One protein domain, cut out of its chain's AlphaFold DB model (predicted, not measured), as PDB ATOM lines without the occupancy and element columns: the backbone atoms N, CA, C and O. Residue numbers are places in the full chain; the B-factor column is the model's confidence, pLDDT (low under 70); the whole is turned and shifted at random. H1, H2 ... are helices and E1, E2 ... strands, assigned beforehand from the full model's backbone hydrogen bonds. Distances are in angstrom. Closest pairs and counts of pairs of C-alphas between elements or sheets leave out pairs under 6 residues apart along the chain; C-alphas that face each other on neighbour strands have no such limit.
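Overview. This is residues 444 to 633 of the 1100 residues of the protein "Laminin G" of Victivallales bacterium CCUG 44730 (UniProt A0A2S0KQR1). Two lobes sit side by side along the longest axis, each a sheet folded back on itself into two layers. In the first, E1, the first part of E2 and E12 face E13, the last part of E2 and E3; in the second, E10, E11, E4 and one half each of E8 and E5 face E9, the other halves, E7 and E6, with short H1 near the end towards the first lobe. E4 beside E12 joins the lobes into one strongly twisted, branched, mixed sheet. The 190 printed residues, mostly strand by class, run E1 to E9, H1, then E10 to E13; the whole is compact, radius of gyration of the C-alphas 16.7 A, and only just elongated, spanning 54 by 36 by 28 A.

Along the chain. E1, residues 444 to 451, begins at C-alpha 444 (11.075, -5.998, -11.013) and spans 22.4 A. E2, 454 to 474, bends by 163 degrees at residue 460; E3 is 477 to 481. E4, 490 to 498, spans 25.6 A. E5, 502 to 516, bends by 161 degrees at 513, and E8, 544 to 560, by 159 degrees at 547. E6 is 526 to 529, E7 532 to 535, E9 566 to 569, H1 570 to 576, E10 578 to 581 and E11 584 to 588. E12, 603 to 613, spans 26.3 A and bends by 66 degrees at 606; E13, 623 to 629, spans 20.1 A and ends at C-alpha 629 (11.768, 2.364, 1.076).

Arrangement. E1, E2 and E3 form a meander, each strand the antiparallel neighbour of the one before. E1 and E13 lie on one side of E2, with N 447 and O 458 at 2.8 A and N 471 and O 626 at 3.0 A; E3 and E12 lie on the other, with N 474 and O 477 at 2.8 A and N 457 and O 610 at 2.8 A. E12 and E4 are parallel, N 491 and O 611 being 2.8 A apart. E8 lies on one side of E4, N 492 and O 548 at 2.9 A, and E11 on the other, N 495 and O 587 at 2.9 A. E5 is antiparallel to E8, N 505 and O 557 at 2.9 A. H1 is on the sheet, which curls round it; the closest C-alphas of H1 and E8 are those of Ala 570 and Lys 555, 5.6 A. Every O i to N i+4 pair of H1 is within hydrogen-bond range.

Size, cuts and confidence. The C-alphas farthest apart, of Pro 464 and Gly 562, are 54.6 A apart. The printed part has no cut. The link from E11 to E12, residues 589 to 602, is long. Mean pLDDT of the printed part is 92.5, and no printed residue is under 70.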
ATOM      1  N   SER A 444      10.296  -4.843 -11.456       97.12
ATOM      2  CA  SER A 444      11.075  -5.998 -11.013       97.12
ATOM      3  C   SER A 444      10.916  -7.214 -11.909       97.12
ATOM      4  O   SER A 444       9.902  -7.404 -12.580       97.12
ATOM      5  N   GLU A 445      11.940  -8.056 -11.882       97.44
ATOM      6  CA  GLU A 445      11.964  -9.378 -12.480       97.44
ATOM      7  C   GLU A 445      12.455 -10.370 -11.427       97.44
ATOM      8  O   GLU A 445      13.473 -10.134 -10.777       97.44
ATOM      9  N   LEU A 446      11.743 -11.485 -11.269       97.75
ATOM     10  CA  LEU A 446      12.092 -12.566 -10.354       97.75
ATOM     11  C   LEU A 446      12.009 -13.896 -11.108       97.75
ATOM     12  O   LEU A 446      11.014 -14.197 -11.766       97.75
ATOM     13  N   ARG A 447      13.066 -14.701 -11.015       97.12
ATOM     14  CA  ARG A 447      13.187 -16.023 -11.631       97.12
ATOM     15  C   ARG A 447      13.618 -17.027 -10.569       97.12
ATOM     16  O   ARG A 447      14.591 -16.794  -9.854       97.12
ATOM     17  N   LEU A 448      12.919 -18.159 -10.502       96.50
ATOM     18  CA  LEU A 448      13.232 -19.252  -9.582       96.50
ATOM     19  C   LEU A 448      13.358 -20.575 -10.329       96.50
ATOM     20  O   LEU A 448      12.543 -20.871 -11.204       96.50
ATOM     21  N   ARG A 449      14.373 -21.370  -9.978       95.00
ATOM     22  CA  ARG A 449      14.615 -22.703 -10.554       95.00
ATOM     23  C   ARG A 449      15.192 -23.647  -9.506       95.00
ATOM     24  O   ARG A 449      15.857 -23.206  -8.574       95.00
ATOM     25  N   ARG A 450      14.952 -24.949  -9.667       92.31
ATOM     26  CA  ARG A 450      15.621 -25.984  -8.870       92.31
ATOM     27  C   ARG A 450      16.897 -26.407  -9.595       92.31
ATOM     28  O   ARG A 450      16.824 -26.794 -10.757       92.31
ATOM     29  N   GLU A 451      18.032 -26.347  -8.912       92.19
ATOM     30  CA  GLU A 451      19.349 -26.742  -9.428       92.19
ATOM     31  C   GLU A 451      20.087 -27.509  -8.315       92.19
ATOM     32  O   GLU A 451      20.219 -27.002  -7.202       92.19
ATOM     33  N   ASP A 452      20.496 -28.757  -8.571       86.31
ATOM     34  CA  ASP A 452      21.209 -29.640  -7.625       86.31
ATOM     35  C   ASP A 452      20.638 -29.656  -6.191       86.31
ATOM     36  O   ASP A 452      21.351 -29.424  -5.211       86.31
ATOM     37  N   GLY A 453      19.325 -29.854  -6.051       84.19
ATOM     38  CA  GLY A 453      18.677 -29.895  -4.733       84.19
ATOM     39  C   GLY A 453      18.631 -28.547  -3.997       84.19
ATOM     40  O   GLY A 453      18.384 -28.517  -2.794       84.19
ATOM     41  N   ARG A 454      18.845 -27.427  -4.699       92.38
ATOM     42  CA  ARG A 454      18.806 -26.058  -4.158       92.38
ATOM     43  C   ARG A 454      17.897 -25.167  -4.994       92.38
ATOM     44  O   ARG A 454      17.668 -25.423  -6.177       92.38
ATOM     45  N   LEU A 455      17.333 -24.136  -4.374       94.88
ATOM     46  CA  LEU A 455      16.501 -23.145  -5.056       94.88
ATOM     47  C   LEU A 455      17.386 -21.984  -5.518       94.88
ATOM     48  O   LEU A 455      17.868 -21.223  -4.685       94.88
ATOM     49  N   ARG A 456      17.600 -21.840  -6.825       96.19
ATOM     50  CA  ARG A 456      18.249 -20.658  -7.398       96.19
ATOM     51  C   ARG A 456      17.244 -19.524  -7.506       96.19
ATOM     52  O   ARG A 456      16.146 -19.721  -8.030       96.19
ATOM     53  N   VAL A 457      17.643 -18.346  -7.052       97.38
ATOM     54  CA  VAL A 457      16.859 -17.116  -7.052       97.38
ATOM     55  C   VAL A 457      17.657 -16.066  -7.808       97.38
ATOM     56  O   VAL A 457      18.752 -15.712  -7.389       97.38
ATOM     57  N   SER A 458      17.108 -15.559  -8.909       97.56
ATOM     58  CA  SER A 458      17.767 -14.521  -9.707       97.56
ATOM     59  C   SER A 458      16.785 -13.474 -10.212       97.56
ATOM     60  O   SER A 458      15.589 -13.749 -10.341       97.56
ATOM     61  N   GLY A 459      17.270 -12.271 -10.503       97.38
ATOM     62  CA  GLY A 459      16.404 -11.194 -10.960       97.38
ATOM     63  C   GLY A 459      17.020  -9.807 -10.882       97.38
ATOM     64  O   GLY A 459      18.232  -9.641 -10.747       97.38
ATOM     65  N   ARG A 460      16.150  -8.800 -10.992       97.50
ATOM     66  CA  ARG A 460      16.499  -7.382 -10.858       97.50
ATOM     67  C   ARG A 460      15.323  -6.558 -10.354       97.50
ATOM     68  O   ARG A 460      14.174  -6.979 -10.471       97.50
ATOM     69  N   TYR A 461      15.610  -5.372  -9.842       97.69
ATOM     70  CA  TYR A 461      14.613  -4.385  -9.445       97.69
ATOM     71  C   TYR A 461      15.078  -2.964  -9.772       97.69
ATOM     72  O   TYR A 461      16.279  -2.693  -9.782       97.69
ATOM     73  N   ASP A 462      14.113  -2.077  -9.993       98.00
ATOM     74  CA  ASP A 462      14.282  -0.631 -10.126       98.00
ATOM     75  C   ASP A 462      13.113   0.075  -9.421       98.00
ATOM     76  O   ASP A 462      11.939  -0.154  -9.721       98.00
ATOM     77  N   SER A 463      13.429   0.889  -8.417       97.50
ATOM     78  CA  SER A 463      12.458   1.578  -7.575       97.50
ATOM     79  C   SER A 463      12.518   3.093  -7.771       97.50
ATOM     80  O   SER A 463      13.600   3.686  -7.753       97.50
ATOM     81  N   PRO A 464      11.358   3.782  -7.791       96.31
ATOM     82  CA  PRO A 464      11.319   5.244  -7.864       96.31
ATOM     83  C   PRO A 464      11.903   5.933  -6.614       96.31
ATOM     84  O   PRO A 464      12.090   7.152  -6.601       96.31
ATOM     85  N   ALA A 465      12.180   5.179  -5.547       96.62
ATOM     86  CA  ALA A 465      12.711   5.668  -4.282       96.62
ATOM     87  C   ALA A 465      13.780   4.738  -3.714       96.62
ATOM     88  O   ALA A 465      13.820   3.551  -4.037       96.62
ATOM     89  N   GLU A 466      14.639   5.285  -2.856       97.62
ATOM     90  CA  GLU A 466      15.698   4.510  -2.214       97.62
ATOM     91  C   GLU A 466      15.107   3.429  -1.307       97.62
ATOM     92  O   GLU A 466      14.250   3.704  -0.459       97.62
ATOM     93  N   LEU A 467      15.546   2.190  -1.523       97.38
ATOM     94  CA  LEU A 467      15.082   1.011  -0.815       97.38
ATOM     95  C   LEU A 467      15.950   0.767   0.411       97.38
ATOM     96  O   LEU A 467      17.171   0.645   0.307       97.38
ATOM     97  N   LYS A 468      15.302   0.624   1.567       95.31
ATOM     98  CA  LYS A 468      15.946   0.116   2.778       95.31
ATOM     99  C   LYS A 468      16.066  -1.407   2.757       95.31
ATOM    100  O   LYS A 468      17.012  -1.939   3.326       95.31
ATOM    101  N   ARG A 469      15.134  -2.113   2.101       95.75
ATOM    102  CA  ARG A 469      15.117  -3.581   2.031       95.75
ATOM    103  C   ARG A 469      14.387  -4.080   0.786       95.75
ATOM    104  O   ARG A 469      13.327  -3.568   0.429       95.75
ATOM    105  N   VAL A 470      14.938  -5.133   0.186       97.38
ATOM    106  CA  VAL A 470      14.226  -6.028  -0.734       97.38
ATOM    107  C   VAL A 470      14.312  -7.432  -0.159       97.38
ATOM    108  O   VAL A 470      15.377  -7.865   0.281       97.38
ATOM    109  N   SER A 471      13.190  -8.137  -0.114       96.38
ATOM    110  CA  SER A 471      13.124  -9.481   0.467       96.38
ATOM    111  C   SER A 471      12.320 -10.426  -0.412       96.38
ATOM    112  O   SER A 471      11.334 -10.019  -1.026       96.38
ATOM    113  N   LEU A 472      12.756 -11.683  -0.473       97.31
ATOM    114  CA  LEU A 472      12.035 -12.770  -1.124       97.31
ATOM    115  C   LEU A 472      11.060 -13.390  -0.129       97.31
ATOM    116  O   LEU A 472      11.445 -13.764   0.981       97.31
ATOM    117  N   TRP A 473       9.816 -13.546  -0.561       95.88
ATOM    118  CA  TRP A 473       8.747 -14.147   0.218       95.88
ATOM    119  C   TRP A 473       8.228 -15.407  -0.458       95.88
ATOM    120  O   TRP A 473       8.127 -15.452  -1.683       95.88
ATOM    121  N   ARG A 474       7.866 -16.405   0.350       93.69
ATOM    122  CA  ARG A 474       7.148 -17.616  -0.053       93.69
ATOM    123  C   ARG A 474       5.914 -17.778   0.823       93.69
ATOM    124  O   ARG A 474       6.060 -17.861   2.038       93.69
ATOM    125  N   ASN A 475       4.723 -17.864   0.228       90.75
ATOM    126  CA  ASN A 475       3.455 -18.079   0.949       90.75
ATOM    127  C   ASN A 475       3.291 -17.130   2.162       90.75
ATOM    128  O   ASN A 475       3.028 -17.579   3.274       90.75
ATOM    129  N   ASP A 476       3.511 -15.827   1.961       91.62
ATOM    130  CA  ASP A 476       3.485 -14.797   3.016       91.62
ATOM    131  C   ASP A 476       4.504 -14.991   4.152       91.62
ATOM    132  O   ASP A 476       4.319 -14.487   5.263       91.62
ATOM    133  N   ARG A 477       5.618 -15.680   3.880       91.31
ATOM    134  CA  ARG A 477       6.772 -15.780   4.781       91.31
ATOM    135  C   ARG A 477       8.038 -15.225   4.129       91.31
ATOM    136  O   ARG A 477       8.341 -15.627   3.007       91.31
ATOM    137  N   PRO A 478       8.803 -14.356   4.808       93.25
ATOM    138  CA  PRO A 478      10.088 -13.883   4.305       93.25
ATOM    139  C   PRO A 478      11.101 -15.024   4.385       93.25
ATOM    140  O   PRO A 478      11.302 -15.573   5.462       93.25
ATOM    141  N   ILE A 479      11.740 -15.392   3.276       94.19
ATOM    142  CA  ILE A 479      12.709 -16.502   3.226       94.19
ATOM    143  C   ILE A 479      14.138 -16.052   2.918       94.19
ATOM    144  O   ILE A 479      15.069 -16.816   3.155       94.19
ATOM    145  N   ALA A 480      14.334 -14.831   2.419       94.81
ATOM    146  CA  ALA A 480      15.659 -14.243   2.242       94.81
ATOM    147  C   ALA A 480      15.589 -12.715   2.149       94.81
ATOM    148  O   ALA A 480      14.622 -12.160   1.617       94.81
ATOM    149  N   VAL A 481      16.644 -12.039   2.597       94.69
ATOM    150  CA  VAL A 481      16.894 -10.619   2.309       94.69
ATOM    151  C   VAL A 481      17.906 -10.518   1.170       94.69
ATOM    152  O   VAL A 481      18.939 -11.181   1.207       94.69
ATOM    153  N   ILE A 482      17.607  -9.704   0.158       94.62
ATOM    154  CA  ILE A 482      18.468  -9.523  -1.015       94.62
ATOM    155  C   ILE A 482      19.534  -8.482  -0.686       94.62
ATOM    156  O   ILE A 482      19.227  -7.294  -0.561       94.62
ATOM    157  N   LEU A 483      20.782  -8.935  -0.553       89.94
ATOM    158  CA  LEU A 483      21.931  -8.101  -0.203       89.94
ATOM    159  C   LEU A 483      23.131  -8.382  -1.120       89.94
ATOM    160  O   LEU A 483      23.344  -9.540  -1.499       89.94
ATOM    161  N   PRO A 484      23.966  -7.371  -1.427       87.12
ATOM    162  CA  PRO A 484      25.169  -7.562  -2.236       87.12
ATOM    163  C   PRO A 484      26.126  -8.626  -1.684       87.12
ATOM    164  O   PRO A 484      26.709  -9.376  -2.459       87.12
ATOM    165  N   GLU A 485      26.278  -8.744  -0.359       84.88
ATOM    166  CA  GLU A 485      27.181  -9.737   0.245       84.88
ATOM    167  C   GLU A 485      26.700 -11.195   0.138       84.88
ATOM    168  O   GLU A 485      27.464 -12.114   0.449       84.88
ATOM    169  N   THR A 486      25.447 -11.415  -0.269       84.06
ATOM    170  CA  THR A 486      24.859 -12.752  -0.467       84.06
ATOM    171  C   THR A 486      24.880 -13.219  -1.923       84.06
ATOM    172  O   THR A 486      24.558 -14.376  -2.191       84.06
ATOM    173  N   GLU A 487      25.300 -12.353  -2.846       89.88
ATOM    174  CA  GLU A 487      25.404 -12.660  -4.273       89.88
ATOM    175  C   GLU A 487      26.337 -13.854  -4.525       89.88
ATOM    176  O   GLU A 487      27.430 -13.943  -3.962       89.88
ATOM    177  N   GLY A 488      25.899 -14.795  -5.361       89.50
ATOM    178  CA  GLY A 488      26.641 -16.004  -5.719       89.50
ATOM    179  C   GLY A 488      26.794 -17.034  -4.592       89.50
ATOM    180  O   GLY A 488      27.403 -18.081  -4.814       89.50
ATOM    181  N   LYS A 489      26.251 -16.777  -3.394       91.75
ATOM    182  CA  LYS A 489      26.333 -17.690  -2.244       91.75
ATOM    183  C   LYS A 489      25.113 -18.606  -2.158       91.75
ATOM    184  O   LYS A 489      24.058 -18.344  -2.738       91.75
ATOM    185  N   VAL A 490      25.254 -19.685  -1.390       94.69
ATOM    186  CA  VAL A 490      24.136 -20.536  -0.973       94.69
ATOM    187  C   VAL A 490      23.766 -20.195   0.466       94.69
ATOM    188  O   VAL A 490      24.610 -20.317   1.353       94.69
ATOM    189  N   LEU A 491      22.526 -19.765   0.703       95.75
ATOM    190  CA  LEU A 491      22.029 -19.409   2.031       95.75
ATOM    191  C   LEU A 491      21.263 -20.567   2.673       95.75
ATOM    192  O   LEU A 491      20.607 -21.350   1.987       95.75
ATOM    193  N   LEU A 492      21.310 -20.641   3.998       95.25
ATOM    194  CA  LEU A 492      20.550 -21.583   4.816       95.25
ATOM    195  C   LEU A 492      20.023 -20.860   6.061       95.25
ATOM    196  O   LEU A 492      20.809 -20.302   6.827       95.25
ATOM    197  N   ASN A 493      18.709 -20.926   6.281       95.12
ATOM    198  CA  ASN A 493      18.062 -20.386   7.477       95.12
ATOM    199  C   ASN A 493      17.815 -21.504   8.489       95.12
ATOM    200  O   ASN A 493      17.167 -22.504   8.173       95.12
ATOM    201  N   LEU A 494      18.272 -21.321   9.725       94.94
ATOM    202  CA  LEU A 494      18.123 -22.300  10.797       94.94
ATOM    203  C   LEU A 494      17.510 -21.687  12.051       94.94
ATOM    204  O   LEU A 494      17.698 -20.510  12.352       94.94
ATOM    205  N   CYS A 495      16.830 -22.536  12.816       94.19
ATOM    206  CA  CYS A 495      16.421 -22.271  14.185       94.19
ATOM    207  C   CYS A 495      16.910 -23.406  15.090       94.19
ATOM    208  O   CYS A 495      16.692 -24.583  14.796       94.19
ATOM    209  N   VAL A 496      17.568 -23.055  16.192       94.31
ATOM    210  CA  VAL A 496      18.054 -23.994  17.203       94.31
ATOM    211  C   VAL A 496      17.348 -23.703  18.522       94.31
ATOM    212  O   VAL A 496      17.462 -22.607  19.075       94.31
ATOM    213  N   SER A 497      16.629 -24.693  19.046       92.69
ATOM    214  CA  SER A 497      16.064 -24.669  20.397       92.69
ATOM    215  C   SER A 497      16.747 -25.734  21.239       92.69
ATOM    216  O   SER A 497      16.822 -26.889  20.836       92.69
ATOM    217  N   SER A 498      17.281 -25.362  22.397       91.94
ATOM    218  CA  SER A 498      18.066 -26.268  23.235       91.94
ATOM    219  C   SER A 498      17.898 -25.904  24.703       91.94
ATOM    220  O   SER A 498      17.783 -24.727  25.032       91.94
ATOM    221  N   ARG A 499      17.904 -26.901  25.593       92.56
ATOM    222  CA  ARG A 499      18.147 -26.666  27.029       92.56
ATOM    223  C   ARG A 499      19.643 -26.702  27.357       92.56
ATOM    224  O   ARG A 499      20.091 -25.813  28.074       92.56
ATOM    225  N   PRO A 500      20.433 -27.666  26.847       93.94
ATOM    226  CA  PRO A 500      21.881 -27.618  27.009       93.94
ATOM    227  C   PRO A 500      22.524 -26.435  26.277       93.94
ATOM    228  O   PRO A 500      21.990 -25.918  25.287       93.94
ATOM    229  N   ASP A 501      23.700 -26.033  26.751       96.31
ATOM    230  CA  ASP A 501      24.569 -25.079  26.065       96.31
ATOM    231  C   ASP A 501      25.019 -25.648  24.716       96.31
ATOM    232  O   ASP A 501      25.191 -26.861  24.575       96.31
ATOM    233  N   PHE A 502      25.208 -24.788  23.714       97.00
ATOM    234  CA  PHE A 502      25.652 -25.247  22.404       97.00
ATOM    235  C   PHE A 502      26.495 -24.223  21.645       97.00
ATOM    236  O   PHE A 502      26.421 -23.013  21.884       97.00
ATOM    237  N   THR A 503      27.266 -24.729  20.685       97.94
ATOM    238  CA  THR A 503      27.968 -23.928  19.681       97.94
ATOM    239  C   THR A 503      27.640 -24.397  18.273       97.94
ATOM    240  O   THR A 503      27.439 -25.594  18.059       97.94
ATOM    241  N   VAL A 504      27.671 -23.476  17.313       98.06
ATOM    242  CA  VAL A 504      27.555 -23.767  15.878       98.06
ATOM    243  C   VAL A 504      28.754 -23.164  15.153       98.06
ATOM    244  O   VAL A 504      29.058 -21.993  15.367       98.06
ATOM    245  N   ALA A 505      29.420 -23.940  14.302       97.88
ATOM    246  CA  ALA A 505      30.514 -23.469  13.455       97.88
ATOM    247  C   ALA A 505      30.306 -23.935  12.001       97.88
ATOM    248  O   ALA A 505      30.144 -25.140  11.783       97.88
ATOM    249  N   PRO A 506      30.271 -23.023  11.012       97.06
ATOM    250  CA  PRO A 506      30.242 -23.396   9.602       97.06
ATOM    251  C   PRO A 506      31.610 -23.894   9.111       97.06
ATOM    252  O   PRO A 506      32.655 -23.360   9.471       97.06
ATOM    253  N   GLU A 507      31.589 -24.898   8.238       95.31
ATOM    254  CA  GLU A 507      32.735 -25.380   7.464       95.31
ATOM    255  C   GLU A 507      32.436 -25.131   5.974       95.31
ATOM    256  O   GLU A 507      31.460 -25.663   5.439       95.31
ATOM    257  N   GLY A 508      33.243 -24.301   5.300       90.31
ATOM    258  CA  GLY A 508      32.984 -23.884   3.909       90.31
ATOM    259  C   GLY A 508      31.955 -22.750   3.763       90.31
ATOM    260  O   GLY A 508      31.284 -22.645   2.736       90.31
ATOM    261  N   GLY A 509      31.800 -21.913   4.796       93.62
ATOM    262  CA  GLY A 509      30.921 -20.743   4.789       93.62
ATOM    263  C   GLY A 509      31.059 -19.892   6.050       93.62
ATOM    264  O   GLY A 509      31.989 -20.074   6.834       93.62
ATOM    265  N   GLU A 510      30.115 -18.977   6.244       95.75
ATOM    266  CA  GLU A 510      30.083 -18.010   7.339       95.75
ATOM    267  C   GLU A 510      28.663 -17.799   7.878       95.75
ATOM    268  O   GLU A 510      27.671 -17.886   7.150       95.75
ATOM    269  N   ILE A 511      28.553 -17.485   9.169       96.25
ATOM    270  CA  ILE A 511      27.308 -16.981   9.755       96.25
ATOM    271  C   ILE A 511      27.153 -15.518   9.335       96.25
ATOM    272  O   ILE A 511      27.961 -14.674   9.715       96.25
ATOM    273  N   VAL A 512      26.103 -15.208   8.572       93.75
ATOM    274  CA  VAL A 512      25.839 -13.840   8.093       93.75
ATOM    275  C   VAL A 512      25.040 -13.037   9.114       93.75
ATOM    276  O   VAL A 512      25.199 -11.825   9.220       93.75
ATOM    277  N   ALA A 513      24.152 -13.703   9.848       93.62
ATOM    278  CA  ALA A 513      23.390 -13.108  10.936       93.62
ATOM    279  C   ALA A 513      22.950 -14.186  11.924       93.62
ATOM    280  O   ALA A 513      22.648 -15.313  11.527       93.62
ATOM    281  N   ALA A 514      22.869 -13.827  13.202       95.06
ATOM    282  CA  ALA A 514      22.229 -14.652  14.212       95.06
ATOM    283  C   ALA A 514      21.601 -13.810  15.324       95.06
ATOM    284  O   ALA A 514      22.091 -12.738  15.678       95.06
ATOM    285  N   VAL A 515      20.518 -14.330  15.887       94.44
ATOM    286  CA  VAL A 515      19.701 -13.682  16.913       94.44
ATOM    287  C   VAL A 515      19.332 -14.725  17.955       94.44
ATOM    288  O   VAL A 515      18.957 -15.843  17.602       94.44
ATOM    289  N   ARG A 516      19.398 -14.365  19.238       93.25
ATOM    290  CA  ARG A 516      18.871 -15.176  20.339       93.25
ATOM    291  C   ARG A 516      17.733 -14.431  20.998       93.25
ATOM    292  O   ARG A 516      17.913 -13.287  21.402       93.25
ATOM    293  N   LYS A 517      16.614 -15.121  21.220       91.31
ATOM    294  CA  LYS A 517      15.507 -14.547  21.982       91.31
ATOM    295  C   LYS A 517      15.995 -14.124  23.378       91.31
ATOM    296  O   LYS A 517      16.519 -14.946  24.131       91.31
ATOM    297  N   PHE A 518      15.847 -12.837  23.683       88.69
ATOM    298  CA  PHE A 518      16.362 -12.150  24.878       88.69
ATOM    299  C   PHE A 518      17.894 -12.165  25.044       88.69
ATOM    300  O   PHE A 518      18.396 -12.262  26.163       88.69
ATOM    301  N   GLY A 519      18.663 -12.126  23.952       88.25
ATOM    302  CA  GLY A 519      20.124 -12.028  24.016       88.25
ATOM    303  C   GLY A 519      20.730 -11.137  22.936       88.25
ATOM    304  O   GLY A 519      20.753 -11.517  21.769       88.25
ATOM    305  N   GLU A 520      21.297 -10.003  23.348       90.88
ATOM    306  CA  GLU A 520      22.127  -9.143  22.494       90.88
ATOM    307  C   GLU A 520      23.454  -9.828  22.112       90.88
ATOM    308  O   GLU A 520      23.940 -10.730  22.813       90.88
ATOM    309  N   ASN A 521      24.069  -9.369  21.015       91.19
ATOM    310  CA  ASN A 521      25.400  -9.795  20.582       91.19
ATOM    311  C   ASN A 521      26.408  -8.623  20.622       91.19
ATOM    312  O   ASN A 521      26.182  -7.636  19.927       91.19
ATOM    313  N   PRO A 522      27.555  -8.743  21.325       92.38
ATOM    314  CA  PRO A 522      27.925  -9.822  22.236       92.38
ATOM    315  C   PRO A 522      27.328  -9.610  23.634       92.38
ATOM    316  O   PRO A 522      27.423  -8.532  24.211       92.38
ATOM    317  N   SER A 523      26.822 -10.675  24.244       91.12
ATOM    318  CA  SER A 523      26.454 -10.704  25.663       91.12
ATOM    319  C   SER A 523      27.194 -11.827  26.399       91.12
ATOM    320  O   SER A 523      28.047 -12.536  25.849       91.12
ATOM    321  N   LYS A 524      26.917 -11.985  27.700       91.62
ATOM    322  CA  LYS A 524      27.481 -13.079  28.511       91.62
ATOM    323  C   LYS A 524      27.042 -14.452  27.997       91.62
ATOM    324  O   LYS A 524      27.847 -15.378  27.993       91.62
ATOM    325  N   HIS A 525      25.779 -14.568  27.591       94.31
ATOM    326  CA  HIS A 525      25.144 -15.844  27.264       94.31
ATOM    327  C   HIS A 525      24.959 -16.081  25.766       94.31
ATOM    328  O   HIS A 525      24.577 -17.183  25.381       94.31
ATOM    329  N   PHE A 526      25.262 -15.086  24.933       95.88
ATOM    330  CA  PHE A 526      25.151 -15.184  23.486       95.88
ATOM    331  C   PHE A 526      26.264 -14.407  22.798       95.88
ATOM    332  O   PHE A 526      26.450 -13.218  23.053       95.88
ATOM    333  N   ARG A 527      27.023 -15.083  21.938       96.75
ATOM    334  CA  ARG A 527      28.069 -14.462  21.121       96.75
ATOM    335  C   ARG A 527      28.110 -15.128  19.766       96.75
ATOM    336  O   ARG A 527      28.103 -16.357  19.699       96.75
ATOM    337  N   TRP A 528      28.221 -14.340  18.710       96.56
ATOM    338  CA  TRP A 528      28.464 -14.871  17.379       96.56
ATOM    339  C   TRP A 528      29.299 -13.918  16.526       96.56
ATOM    340  O   TRP A 528      29.340 -12.707  16.757       96.56
ATOM    341  N   ASN A 529      29.969 -14.495  15.538       96.75
ATOM    342  CA  ASN A 529      30.621 -13.817  14.425       96.75
ATOM    343  C   ASN A 529      30.569 -14.737  13.188       96.75
ATOM    344  O   ASN A 529      29.982 -15.816  13.246       96.75
ATOM    345  N   ALA A 530      31.216 -14.339  12.090       96.12
ATOM    346  CA  ALA A 530      31.262 -15.115  10.850       96.12
ATOM    347  C   ALA A 530      31.725 -16.578  11.038       96.12
ATOM    348  O   ALA A 530      31.211 -17.473  10.370       96.12
ATOM    349  N   ALA A 531      32.654 -16.839  11.965       97.12
ATOM    350  CA  ALA A 531      33.260 -18.154  12.178       97.12
ATOM    351  C   ALA A 531      32.478 -19.060  13.142       97.12
ATOM    352  O   ALA A 531      32.734 -20.263  13.188       97.12
ATOM    353  N   GLY A 532      31.551 -18.521  13.936       97.50
ATOM    354  CA  GLY A 532      30.780 -19.354  14.848       97.50
ATOM    355  C   GLY A 532      29.906 -18.606  15.841       97.50
ATOM    356  O   GLY A 532      29.968 -17.386  15.993       97.50
ATOM    357  N   LEU A 533      29.087 -19.389  16.534       97.94
ATOM    358  CA  LEU A 533      28.092 -18.954  17.503       97.94
ATOM    359  C   LEU A 533      28.184 -19.801  18.768       97.94
ATOM    360  O   LEU A 533      28.353 -21.017  18.687       97.94
ATOM    361  N   ALA A 534      28.019 -19.172  19.930       97.75
ATOM    362  CA  ALA A 534      27.913 -19.823  21.229       97.75
ATOM    363  C   ALA A 534      26.692 -19.295  21.995       97.75
ATOM    364  O   ALA A 534      26.500 -18.081  22.111       97.75
ATOM    365  N   SER A 535      25.896 -20.213  22.549       97.31
ATOM    366  CA  SER A 535      24.726 -19.898  23.371       97.31
ATOM    367  C   SER A 535      24.720 -20.736  24.646       97.31
ATOM    368  O   SER A 535      24.797 -21.966  24.586       97.31
ATOM    369  N   SER A 536      24.588 -20.074  25.796       96.12
ATOM    370  CA  SER A 536      24.559 -20.713  27.119       96.12
ATOM    371  C   SER A 536      23.346 -20.301  27.949       96.12
ATOM    372  O   SER A 536      22.628 -19.361  27.594       96.12
ATOM    373  N   ALA A 537      23.116 -21.005  29.064       93.75
ATOM    374  CA  ALA A 537      21.976 -20.784  29.960       93.75
ATOM    375  C   ALA A 537      20.641 -20.811  29.192       93.75
ATOM    376  O   ALA A 537      19.778 -19.941  29.348       93.75
ATOM    377  N   ASN A 538      20.518 -21.783  28.286       93.31
ATOM    378  CA  ASN A 538      19.404 -21.855  27.357       93.31
ATOM    379  C   ASN A 538      18.135 -22.374  28.045       93.31
ATOM    380  O   ASN A 538      18.166 -23.243  28.917       93.31
ATOM    381  N   GLN A 539      16.996 -21.839  27.621       88.56
ATOM    382  CA  GLN A 539      15.664 -22.300  27.988       88.56
ATOM    383  C   GLN A 539      14.904 -22.692  26.722       88.56
ATOM    384  O   GLN A 539      15.187 -22.202  25.630       88.56
ATOM    385  N   SER A 540      13.869 -23.524  26.858       78.94
ATOM    386  CA  SER A 540      13.045 -23.936  25.707       78.94
ATOM    387  C   SER A 540      12.355 -22.764  24.996       78.94
ATOM    388  O   SER A 540      11.975 -22.888  23.836       78.94
ATOM    389  N   TRP A 541      12.192 -21.631  25.683       83.06
ATOM    390  CA  TRP A 541      11.594 -20.400  25.164       83.06
ATOM    391  C   TRP A 541      12.625 -19.335  24.748       83.06
ATOM    392  O   TRP A 541      12.213 -18.241  24.366       83.06
ATOM    393  N   THR A 542      13.935 -19.641  24.755       89.56
ATOM    394  CA  THR A 542      15.012 -18.769  24.235       89.56
ATOM    395  C   THR A 542      15.710 -19.363  22.995       89.56
ATOM    396  O   THR A 542      16.919 -19.612  23.039       89.56
ATOM    397  N   PRO A 543      14.986 -19.664  21.902       93.31
ATOM    398  CA  PRO A 543      15.595 -20.183  20.678       93.31
ATOM    399  C   PRO A 543      16.577 -19.189  20.036       93.31
ATOM    400  O   PRO A 543      16.550 -17.986  20.318       93.31
ATOM    401  N   VAL A 544      17.422 -19.715  19.147       95.50
ATOM    402  CA  VAL A 544      18.378 -18.966  18.324       95.50
ATOM    403  C   VAL A 544      18.031 -19.153  16.851       95.50
ATOM    404  O   VAL A 544      17.946 -20.290  16.392       95.50
ATOM    405  N   ALA A 545      17.879 -18.062  16.104       95.44
ATOM    406  CA  ALA A 545      17.822 -18.086  14.645       95.44
ATOM    407  C   ALA A 545      19.171 -17.665  14.065       95.44
ATOM    408  O   ALA A 545      19.830 -16.779  14.607       95.44
ATOM    409  N   LEU A 546      19.573 -18.283  12.960       95.31
ATOM    410  CA  LEU A 546      20.775 -17.901  12.232       95.31
ATOM    411  C   LEU A 546      20.624 -18.135  10.732       95.31
ATOM    412  O   LEU A 546      19.998 -19.105  10.303       95.31
ATOM    413  N   THR A 547      21.263 -17.262   9.964       95.19
ATOM    414  CA  THR A 547      21.378 -17.353   8.511       95.19
ATOM    415  C   THR A 547      22.843 -17.535   8.160       95.19
ATOM    416  O   THR A 547      23.689 -16.709   8.511       95.19
ATOM    417  N   VAL A 548      23.146 -18.634   7.478       95.69
ATOM    418  CA  VAL A 548      24.501 -19.018   7.067       95.69
ATOM    419  C   VAL A 548      24.607 -18.865   5.557       95.69
ATOM    420  O   VAL A 548      23.651 -19.180   4.851       95.69
ATOM    421  N   ALA A 549      25.748 -18.396   5.061       94.88
ATOM    422  CA  ALA A 549      26.054 -18.343   3.637       94.88
ATOM    423  C   ALA A 549      27.357 -19.082   3.348       94.88
ATOM    424  O   ALA A 549      28.314 -18.978   4.109       94.88
ATOM    425  N   GLY A 550      27.421 -19.817   2.244       93.00
ATOM    426  CA  GLY A 550      28.635 -20.540   1.880       93.00
ATOM    427  C   GLY A 550      28.573 -21.186   0.508       93.00
ATOM    428  O   GLY A 550      27.740 -20.842  -0.333       93.00
ATOM    429  N   GLU A 551      29.481 -22.130   0.304       90.50
ATOM    430  CA  GLU A 551      29.580 -22.939  -0.906       90.50
ATOM    431  C   GLU A 551      28.539 -24.080  -0.932       90.50
ATOM    432  O   GLU A 551      27.966 -24.433   0.102       90.50
ATOM    433  N   PRO A 552      28.306 -24.734  -2.090       87.69
ATOM    434  CA  PRO A 552      27.401 -25.885  -2.194       87.69
ATOM    435  C   PRO A 552      27.703 -27.031  -1.212       87.69
ATOM    436  O   PRO A 552      26.801 -27.776  -0.839       87.69
ATOM    437  N   GLY A 553      28.967 -27.181  -0.799       89.75
ATOM    438  CA  GLY A 553      29.427 -28.202   0.145       89.75
ATOM    439  C   GLY A 553      29.344 -27.807   1.624       89.75
ATOM    440  O   GLY A 553      29.915 -28.523   2.445       89.75
ATOM    441  N   LEU A 554      28.681 -26.691   1.958       93.88
ATOM    442  CA  LEU A 554      28.564 -26.151   3.316       93.88
ATOM    443  C   LEU A 554      28.175 -27.230   4.339       93.88
ATOM    444  O   LEU A 554      27.174 -27.938   4.176       93.88
ATOM    445  N   LYS A 555      28.938 -27.306   5.432       95.94
ATOM    446  CA  LYS A 555      28.614 -28.122   6.608       95.94
ATOM    447  C   LYS A 555      28.524 -27.263   7.857       95.94
ATOM    448  O   LYS A 555      29.089 -26.175   7.926       95.94
ATOM    449  N   LEU A 556      27.811 -27.770   8.850       97.00
ATOM    450  CA  LEU A 556      27.641 -27.137  10.148       97.00
ATOM    451  C   LEU A 556      27.997 -28.124  11.245       97.00
ATOM    452  O   LEU A 556      27.412 -29.206  11.336       97.00
ATOM    453  N   ARG A 557      28.945 -27.721  12.087       96.50
ATOM    454  CA  ARG A 557      29.342 -28.443  13.287       96.50
ATOM    455  C   ARG A 557      28.586 -27.893  14.491       96.50
ATOM    456  O   ARG A 557      28.757 -26.735  14.866       96.50
ATOM    457  N   PHE A 558      27.793 -28.749  15.118       95.94
ATOM    458  CA  PHE A 558      27.050 -28.499  16.344       95.94
ATOM    459  C   PHE A 558      27.751 -29.192  17.510       95.94
ATOM    460  O   PHE A 558      27.908 -30.412  17.506       95.94
ATOM    461  N   SER A 559      28.133 -28.440  18.537       95.62
ATOM    462  CA  SER A 559      28.601 -29.019  19.802       95.62
ATOM    463  C   SER A 559      27.553 -28.728  20.860       95.62
ATOM    464  O   SER A 559      27.326 -27.562  21.167       95.62
ATOM    465  N   VAL A 560      26.902 -29.761  21.394       93.31
ATOM    466  CA  VAL A 560      25.876 -29.638  22.439       93.31
ATOM    467  C   VAL A 560      26.451 -30.180  23.742       93.31
ATOM    468  O   VAL A 560      27.011 -31.276  23.764       93.31
ATOM    469  N   ALA A 561      26.342 -29.420  24.828       90.50
ATOM    470  CA  ALA A 561      26.909 -29.798  26.115       90.50
ATOM    471  C   ALA A 561      26.365 -31.159  26.585       90.50
ATOM    472  O   ALA A 561      25.155 -31.371  26.657       90.50
ATOM    473  N   GLY A 562      27.275 -32.078  26.915       80.44
ATOM    474  CA  GLY A 562      26.941 -33.451  27.309       80.44
ATOM    475  C   GLY A 562      26.775 -34.444  26.151       80.44
ATOM    476  O   GLY A 562      26.475 -35.607  26.413       80.44
ATOM    477  N   GLY A 563      26.980 -34.024  24.897       78.56
ATOM    478  CA  GLY A 563      26.999 -34.895  23.718       78.56
ATOM    479  C   GLY A 563      28.270 -34.737  22.879       78.56
ATOM    480  O   GLY A 563      29.005 -33.760  23.009       78.56
ATOM    481  N   GLU A 564      28.518 -35.701  21.992       83.69
ATOM    482  CA  GLU A 564      29.593 -35.617  20.995       83.69
ATOM    483  C   GLU A 564      29.252 -34.581  19.906       83.69
ATOM    484  O   GLU A 564      28.076 -34.447  19.566       83.69
ATOM    485  N   PRO A 565      30.220 -33.857  19.318       88.62
ATOM    486  CA  PRO A 565      29.934 -32.903  18.248       88.62
ATOM    487  C   PRO A 565      29.312 -33.562  17.007       88.62
ATOM    488  O   PRO A 565      29.876 -34.494  16.440       88.62
ATOM    489  N   LEU A 566      28.180 -33.037  16.543       90.00
ATOM    490  CA  LEU A 566      27.481 -33.478  15.338       90.00
ATOM    491  C   LEU A 566      27.857 -32.575  14.159       90.00
ATOM    492  O   LEU A 566      27.790 -31.358  14.280       90.00
ATOM    493  N   THR A 567      28.213 -33.144  13.007       93.19
ATOM    494  CA  THR A 567      28.442 -32.371  11.773       93.19
ATOM    495  C   THR A 567      27.446 -32.803  10.712       93.19
ATOM    496  O   THR A 567      27.378 -33.986  10.394       93.19
ATOM    497  N   LEU A 568      26.691 -31.852  10.161       92.19
ATOM    498  CA  LEU A 568      25.699 -32.100   9.113       92.19
ATOM    499  C   LEU A 568      25.985 -31.224   7.899       92.19
ATOM    500  O   LEU A 568      26.368 -30.064   8.042       92.19
ATOM    501  N   SER A 569      25.766 -31.763   6.701       92.12
ATOM    502  CA  SER A 569      25.748 -30.928   5.498       92.12
ATOM    503  C   SER A 569      24.476 -30.077   5.457       92.12
ATOM    504  O   SER A 569      23.416 -30.496   5.929       92.12
ATOM    505  N   ALA A 570      24.558 -28.889   4.860       91.50
ATOM    506  CA  ALA A 570      23.394 -28.035   4.653       91.50
ATOM    507  C   ALA A 570      22.321 -28.718   3.783       91.50
ATOM    508  O   ALA A 570      21.130 -28.563   4.044       91.50
ATOM    509  N   GLY A 571      22.734 -29.534   2.804       89.31
ATOM    510  CA  GLY A 571      21.824 -30.347   1.992       89.31
ATOM    511  C   GLY A 571      21.072 -31.402   2.809       89.31
ATOM    512  O   GLY A 571      19.858 -31.527   2.669       89.31
ATOM    513  N   GLU A 572      21.756 -32.107   3.714       87.00
ATOM    514  CA  GLU A 572      21.109 -33.071   4.615       87.00
ATOM    515  C   GLU A 572      20.130 -32.380   5.576       87.00
ATOM    516  O   GLU A 572      19.017 -32.865   5.779       87.00
ATOM    517  N   LEU A 573      20.501 -31.217   6.125       88.38
ATOM    518  CA  LEU A 573      19.600 -30.405   6.948       88.38
ATOM    519  C   LEU A 573      18.362 -29.945   6.168       88.38
ATOM    520  O   LEU A 573      17.262 -29.983   6.714       88.38
ATOM    521  N   ALA A 574      18.516 -29.549   4.901       86.69
ATOM    522  CA  ALA A 574      17.398 -29.136   4.055       86.69
ATOM    523  C   ALA A 574      16.439 -30.292   3.727       86.69
ATOM    524  O   ALA A 574      15.236 -30.076   3.609       86.69
ATOM    525  N   GLN A 575      16.952 -31.519   3.607       81.88
ATOM    526  CA  GLN A 575      16.141 -32.715   3.371       81.88
ATOM    527  C   GLN A 575      15.400 -33.163   4.636       81.88
ATOM    528  O   GLN A 575      14.182 -33.373   4.615       81.88
ATOM    529  N   ARG A 576      16.130 -33.272   5.754       80.81
ATOM    530  CA  ARG A 576      15.569 -33.700   7.043       80.81
ATOM    531  C   ARG A 576      14.621 -32.660   7.631       80.81
ATOM    532  O   ARG A 576      13.651 -33.033   8.281       80.81
ATOM    533  N   GLU A 577      14.895 -31.374   7.409       82.81
ATOM    534  CA  GLU A 577      14.227 -30.181   7.964       82.81
ATOM    535  C   GLU A 577      14.224 -30.055   9.488       82.81
ATOM    536  O   GLU A 577      14.159 -28.945  10.006       82.81
ATOM    537  N   ARG A 578      14.298 -31.159  10.225       85.38
ATOM    538  CA  ARG A 578      14.362 -31.199  11.678       85.38
ATOM    539  C   ARG A 578      15.308 -32.306  12.109       85.38
ATOM    540  O   ARG A 578      15.268 -33.420  11.595       85.38
ATOM    541  N   VAL A 579      16.145 -31.987  13.082       85.38
ATOM    542  CA  VAL A 579      17.088 -32.903  13.710       85.38
ATOM    543  C   VAL A 579      17.020 -32.710  15.215       85.38
ATOM    544  O   VAL A 579      17.199 -31.598  15.710       85.38
ATOM    545  N   GLU A 580      16.806 -33.796  15.950       84.12
ATOM    546  CA  GLU A 580      16.929 -33.807  17.406       84.12
ATOM    547  C   GLU A 580      18.244 -34.476  17.802       84.12
ATOM    548  O   GLU A 580      18.512 -35.616  17.428       84.12
ATOM    549  N   TYR A 581      19.088 -33.759  18.541       83.81
ATOM    550  CA  TYR A 581      20.402 -34.255  18.929       83.81
ATOM    551  C   TYR A 581      20.885 -33.640  20.242       83.81
ATOM    552  O   TYR A 581      20.867 -32.424  20.417       83.81
ATOM    553  N   GLY A 582      21.327 -34.476  21.186       77.75
ATOM    554  CA  GLY A 582      21.893 -34.008  22.459       77.75
ATOM    555  C   GLY A 582      20.937 -33.173  23.325       77.75
ATOM    556  O   GLY A 582      21.396 -32.450  24.197       77.75
ATOM    557  N   GLY A 583      19.619 -33.240  23.093       82.25
ATOM    558  CA  GLY A 583      18.630 -32.371  23.749       82.25
ATOM    559  C   GLY A 583      18.425 -31.007  23.073       82.25
ATOM    560  O   GLY A 583      17.676 -30.182  23.601       82.25
ATOM    561  N   ALA A 584      19.061 -30.782  21.920       88.75
ATOM    562  CA  ALA A 584      18.786 -29.677  21.014       88.75
ATOM    563  C   ALA A 584      17.881 -30.130  19.857       88.75
ATOM    564  O   ALA A 584      17.968 -31.262  19.384       88.75
ATOM    565  N   VAL A 585      17.043 -29.215  19.385       90.31
ATOM    566  CA  VAL A 585      16.232 -29.323  18.173       90.31
ATOM    567  C   VAL A 585      16.787 -28.319  17.172       90.31
ATOM    568  O   VAL A 585      16.710 -27.109  17.394       90.31
ATOM    569  N   ILE A 586      17.346 -28.823  16.079       91.75
ATOM    570  CA  ILE A 586      17.886 -28.052  14.960       91.75
ATOM    571  C   ILE A 586      16.873 -28.157  13.826       91.75
ATOM    572  O   ILE A 586      16.616 -29.252  13.332       91.75
ATOM    573  N   SER A 587      16.292 -27.036  13.415       89.50
ATOM    574  CA  SER A 587      15.280 -27.005  12.360       89.50
ATOM    575  C   SER A 587      15.711 -26.093  11.216       89.50
ATOM    576  O   SER A 587      16.182 -24.980  11.457       89.50
ATOM    577  N   LEU A 588      15.481 -26.531   9.979       89.31
ATOM    578  CA  LEU A 588      15.378 -25.649   8.825       89.31
ATOM    579  C   LEU A 588      14.229 -24.673   9.091       89.31
ATOM    580  O   LEU A 588      13.086 -25.080   9.307       89.31
ATOM    581  N   SER A 589      14.538 -23.382   9.118       88.94
ATOM    582  CA  SER A 589      13.519 -22.368   9.360       88.94
ATOM    583  C   SER A 589      12.807 -22.038   8.046       88.94
ATOM    584  O   SER A 589      13.468 -21.628   7.090       88.94
ATOM    585  N   PRO A 590      11.464 -22.138   7.975       85.56
ATOM    586  CA  PRO A 590      10.711 -21.787   6.773       85.56
ATOM    587  C   PRO A 590      10.628 -20.269   6.543       85.56
ATOM    588  O   PRO A 590      10.010 -19.850   5.566       85.56
ATOM    589  N   ALA A 591      11.223 -19.465   7.432       90.19
ATOM    590  CA  ALA A 591      11.387 -18.022   7.314       90.19
ATOM    591  C   ALA A 591      12.809 -17.585   7.730       90.19
ATOM    592  O   ALA A 591      13.441 -18.237   8.565       90.19
ATOM    593  N   ASP A 592      13.297 -16.466   7.191       92.94
ATOM    594  CA  ASP A 592      14.536 -15.815   7.633       92.94
ATOM    595  C   ASP A 592      14.308 -15.152   8.999       92.94
ATOM    596  O   ASP A 592      13.804 -14.030   9.109       92.94
ATOM    597  N   GLY A 593      14.708 -15.865  10.054       92.12
ATOM    598  CA  GLY A 593      14.572 -15.419  11.438       92.12
ATOM    599  C   GLY A 593      15.446 -14.215  11.811       92.12
ATOM    600  O   GLY A 593      15.377 -13.735  12.941       92.12
ATOM    601  N   THR A 594      16.266 -13.720  10.882       93.06
ATOM    602  CA  THR A 594      17.231 -12.634  11.096       93.06
ATOM    603  C   THR A 594      16.927 -11.386  10.269       93.06
ATOM    604  O   THR A 594      17.675 -10.415  10.348       93.06
ATOM    605  N   MET A 595      15.832 -11.361   9.500       91.44
ATOM    606  CA  MET A 595      15.586 -10.328   8.480       91.44
ATOM    607  C   MET A 595      15.572  -8.874   8.993       91.44
ATOM    608  O   MET A 595      15.889  -7.961   8.234       91.44
ATOM    609  N   GLN A 596      15.176  -8.650  10.254       90.38
ATOM    610  CA  GLN A 596      15.143  -7.321  10.887       90.38
ATOM    611  C   GLN A 596      16.507  -6.912  11.455       90.38
ATOM    612  O   GLN A 596      16.707  -5.761  11.814       90.38
ATOM    613  N   ASN A 597      17.452  -7.848  11.514       91.50
ATOM    614  CA  ASN A 597      18.799  -7.683  12.053       91.50
ATOM    615  C   ASN A 597      19.833  -7.597  10.913       91.50
ATOM    616  O   ASN A 597      20.979  -8.029  11.053       91.50
ATOM    617  N   ARG A 598      19.408  -7.099   9.746       89.50
ATOM    618  CA  ARG A 598      20.234  -6.937   8.545       89.50
ATOM    619  C   ARG A 598      20.527  -5.464   8.293       89.50
ATOM    620  O   ARG A 598      19.725  -4.598   8.634       89.50
ATOM    621  N   ALA A 599      21.667  -5.190   7.665       88.94
ATOM    622  CA  ALA A 599      21.995  -3.843   7.221       88.94
ATOM    623  C   ALA A 599      20.976  -3.345   6.181       88.94
ATOM    624  O   ALA A 599      20.415  -4.128   5.412       88.94
ATOM    625  N   MET A 600      20.761  -2.028   6.152       91.88
ATOM    626  CA  MET A 600      19.941  -1.396   5.119       91.88
ATOM    627  C   MET A 600      20.606  -1.530   3.746       91.88
ATOM    628  O   MET A 600      21.821  -1.390   3.615       91.88
ATOM    629  N   LEU A 601      19.788  -1.741   2.719       94.25
ATOM    630  CA  LEU A 601      20.231  -1.872   1.335       94.25
ATOM    631  C   LEU A 601      20.742  -0.541   0.751       94.25
ATOM    632  O   LEU A 601      21.772  -0.538   0.081       94.25
ATOM    633  N   ASN A 602      20.027   0.566   0.994       94.56
ATOM    634  CA  ASN A 602      20.327   1.927   0.520       94.56
ATOM    635  C   ASN A 602      20.613   2.009  -0.991       94.56
ATOM    636  O   ASN A 602      21.607   2.586  -1.436       94.56
ATOM    637  N   ARG A 603      19.749   1.386  -1.804       95.44
ATOM    638  CA  ARG A 603      19.835   1.400  -3.276       95.44
ATOM    639  C   ARG A 603      18.464   1.583  -3.906       95.44
ATOM    640  O   ARG A 603      17.461   1.175  -3.333       95.44
ATOM    641  N   LYS A 604      18.411   2.175  -5.098       96.81
ATOM    642  CA  LYS A 604      17.181   2.243  -5.910       96.81
ATOM    643  C   LYS A 604      17.025   1.038  -6.831       96.81
ATOM    644  O   LYS A 604      15.923   0.527  -6.988       96.81
ATOM    645  N   GLU A 605      18.137   0.573  -7.383       96.88
ATOM    646  CA  GLU A 605      18.194  -0.501  -8.367       96.88
ATOM    647  C   GLU A 605      19.239  -1.552  -7.983       96.88
ATOM    648  O   GLU A 605      20.185  -1.283  -7.230       96.88
ATOM    649  N   GLY A 606      19.071  -2.763  -8.506       95.81
ATOM    650  CA  GLY A 606      20.020  -3.849  -8.313       95.81
ATOM    651  C   GLY A 606      19.636  -5.121  -9.059       95.81
ATOM    652  O   GLY A 606      18.475  -5.335  -9.404       95.81
ATOM    653  N   ALA A 607      20.631  -5.974  -9.286       96.31
ATOM    654  CA  ALA A 607      20.459  -7.354  -9.727       96.31
ATOM    655  C   ALA A 607      20.841  -8.305  -8.588       96.31
ATOM    656  O   ALA A 607      21.563  -7.903  -7.671       96.31
ATOM    657  N   PHE A 608      20.328  -9.530  -8.642       96.88
ATOM    658  CA  PHE A 608      20.644 -10.574  -7.675       96.88
ATOM    659  C   PHE A 608      20.667 -11.958  -8.330       96.88
ATOM    660  O   PHE A 608      19.867 -12.227  -9.230       96.88
ATOM    661  N   ASP A 609      21.546 -12.835  -7.851       96.88
ATOM    662  CA  ASP A 609      21.651 -14.256  -8.194       96.88
ATOM    663  C   ASP A 609      22.280 -15.023  -7.021       96.88
ATOM    664  O   ASP A 609      23.467 -14.893  -6.727       96.88
ATOM    665  N   PHE A 610      21.477 -15.816  -6.315       96.00
ATOM    666  CA  PHE A 610      21.918 -16.613  -5.169       96.00
ATOM    667  C   PHE A 610      21.136 -17.925  -5.083       96.00
ATOM    668  O   PHE A 610      20.146 -18.143  -5.786       96.00
ATOM    669  N   PHE A 611      21.568 -18.816  -4.196       96.19
ATOM    670  CA  PHE A 611      20.900 -20.091  -3.950       96.19
ATOM    671  C   PHE A 611      20.386 -20.175  -2.516       96.19
ATOM    672  O   PHE A 611      20.964 -19.594  -1.603       96.19
ATOM    673  N   LEU A 612      19.334 -20.961  -2.306       95.25
ATOM    674  CA  LEU A 612      18.813 -21.319  -0.994       95.25
ATOM    675  C   LEU A 612      18.849 -22.838  -0.811       95.25
ATOM    676  O   LEU A 612      18.348 -23.594  -1.652       95.25
ATOM    677  N   PHE A 613      19.401 -23.274   0.318       91.88
ATOM    678  CA  PHE A 613      19.054 -24.557   0.910       91.88
ATOM    679  C   PHE A 613      17.672 -24.419   1.537       91.88
ATOM    680  O   PHE A 613      17.480 -23.740   2.544       91.88
ATOM    681  N   ASP A 614      16.703 -25.042   0.890       86.06
ATOM    682  CA  ASP A 614      15.301 -24.999   1.268       86.06
ATOM    683  C   ASP A 614      14.668 -26.338   0.898       86.06
ATOM    684  O   ASP A 614      15.222 -27.107   0.092       86.06
ATOM    685  N   ARG A 615      13.493 -26.588   1.471       81.75
ATOM    686  CA  ARG A 615      12.678 -27.752   1.156       81.75
ATOM    687  C   ARG A 615      12.390 -27.858  -0.335       81.75
ATOM    688  O   ARG A 615      12.450 -26.869  -1.071       81.75
ATOM    689  N   ASP A 616      12.004 -29.051  -0.775       80.75
ATOM    690  CA  ASP A 616      11.528 -29.217  -2.143       80.75
ATOM    691  C   ASP A 616      10.331 -28.280  -2.410       80.75
ATOM    692  O   ASP A 616       9.382 -28.217  -1.608       80.75
ATOM    693  N   PRO A 617      10.376 -27.498  -3.504       86.00
ATOM    694  CA  PRO A 617       9.315 -26.563  -3.818       86.00
ATOM    695  C   PRO A 617       8.063 -27.303  -4.285       86.00
ATOM    696  O   PRO A 617       8.122 -28.299  -5.010       86.00
ATOM    697  N   ARG A 618       6.906 -26.781  -3.893       84.94
ATOM    698  CA  ARG A 618       5.589 -27.318  -4.237       84.94
ATOM    699  C   ARG A 618       4.996 -26.532  -5.395       84.94
ATOM    700  O   ARG A 618       5.253 -25.340  -5.540       84.94
ATOM    701  N   ARG A 619       4.101 -27.170  -6.158       86.12
ATOM    702  CA  ARG A 619       3.371 -26.515  -7.263       86.12
ATOM    703  C   ARG A 619       2.640 -25.241  -6.828       86.12
ATOM    704  O   ARG A 619       2.554 -24.289  -7.592       86.12
ATOM    705  N   ARG A 620       2.133 -25.231  -5.591       87.44
ATOM    706  CA  ARG A 620       1.342 -24.139  -5.007       87.44
ATOM    707  C   ARG A 620       2.181 -23.089  -4.274       87.44
ATOM    708  O   ARG A 620       1.605 -22.145  -3.745       87.44
ATOM    709  N   ASP A 621       3.506 -23.243  -4.219       90.88
ATOM    710  CA  ASP A 621       4.358 -22.236  -3.588       90.88
ATOM    711  C   ASP A 621       4.332 -20.943  -4.407       90.88
ATOM    712  O   ASP A 621       4.723 -20.918  -5.577       90.88
ATOM    713  N   CYS A 622       3.865 -19.878  -3.764       93.88
ATOM    714  CA  CYS A 622       3.774 -18.540  -4.320       93.88
ATOM    715  C   CYS A 622       4.975 -17.710  -3.869       93.88
ATOM    716  O   CYS A 622       5.188 -17.557  -2.664       93.88
ATOM    717  N   TYR A 623       5.725 -17.156  -4.822       96.75
ATOM    718  CA  TYR A 623       6.907 -16.335  -4.573       96.75
ATOM    719  C   TYR A 623       6.686 -14.886  -5.002       96.75
ATOM    720  O   TYR A 623       6.173 -14.636  -6.094       96.75
ATOM    721  N   LEU A 624       7.107 -13.937  -4.161       97.06
ATOM    722  CA  LEU A 624       7.031 -12.499  -4.434       97.06
ATOM    723  C   LEU A 624       8.247 -11.765  -3.862       97.06
ATOM    724  O   LEU A 624       8.865 -12.226  -2.902       97.06
ATOM    725  N   LEU A 625       8.543 -10.587  -4.407       98.06
ATOM    726  CA  LEU A 625       9.427  -9.611  -3.780       98.06
ATOM    727  C   LEU A 625       8.603  -8.607  -2.973       98.06
ATOM    728  O   LEU A 625       7.601  -8.083  -3.466       98.06
ATOM    729  N   HIS A 626       9.062  -8.317  -1.760       97.56
ATOM    730  CA  HIS A 626       8.592  -7.190  -0.962       97.56
ATOM    731  C   HIS A 626       9.651  -6.090  -0.959       97.56
ATOM    732  O   HIS A 626      10.837  -6.359  -0.730       97.56
ATOM    733  N   PHE A 627       9.205  -4.861  -1.193       97.44
ATOM    734  CA  PHE A 627      10.036  -3.670  -1.276       97.44
ATOM    735  C   PHE A 627       9.693  -2.726  -0.139       97.44
ATOM    736  O   PHE A 627       8.524  -2.411   0.079       97.44
ATOM    737  N   GLU A 628      10.719  -2.228   0.538       96.69
ATOM    738  CA  GLU A 628      10.580  -1.225   1.584       96.69
ATOM    739  C   GLU A 628      11.521  -0.070   1.294       96.69
ATOM    740  O   GLU A 628      12.720  -0.272   1.085       96.69
ATOM    741  N   THR A 629      10.990   1.146   1.300       96.12
ATOM    742  CA  THR A 629      11.768   2.364   1.076       96.12
ATOM    743  C   THR A 629      12.252   2.969   2.387       96.12
ATOM    744  O   THR A 629      11.667   2.759   3.452       96.12
ATOM    745  N   VAL A 630      13.319   3.765   2.310       94.12
ATOM    746  CA  VAL A 630      13.856   4.517   3.457       94.12
ATOM    747  C   VAL A 630      12.815   5.497   4.025       94.12
ATOM    748  O   VAL A 630      12.761   5.710   5.232       94.12
ATOM    749  N   ASP A 631      11.928   6.037   3.180       91.31
ATOM    750  CA  ASP A 631      10.845   6.954   3.577       91.31
ATOM    751  C   ASP A 631       9.577   6.256   4.126       91.31
ATOM    752  O   ASP A 631       8.567   6.909   4.414       91.31
ATOM    753  N   GLY A 632       9.619   4.931   4.307       89.75
ATOM    754  CA  GLY A 632       8.550   4.162   4.947       89.75
ATOM    755  C   GLY A 632       7.353   3.852   4.044       89.75
ATOM    756  O   GLY A 632       6.235   3.709   4.542       89.75
ATOM    757  N   ARG A 633       7.558   3.775   2.725       94.44
ATOM    758  CA  ARG A 633       6.610   3.182   1.769       94.44
ATOM    759  C   ARG A 633       6.926   1.702   1.561       94.44
ATOM    760  O   ARG A 633       8.062   1.263   1.749       94.44
TER     761      ARG A 633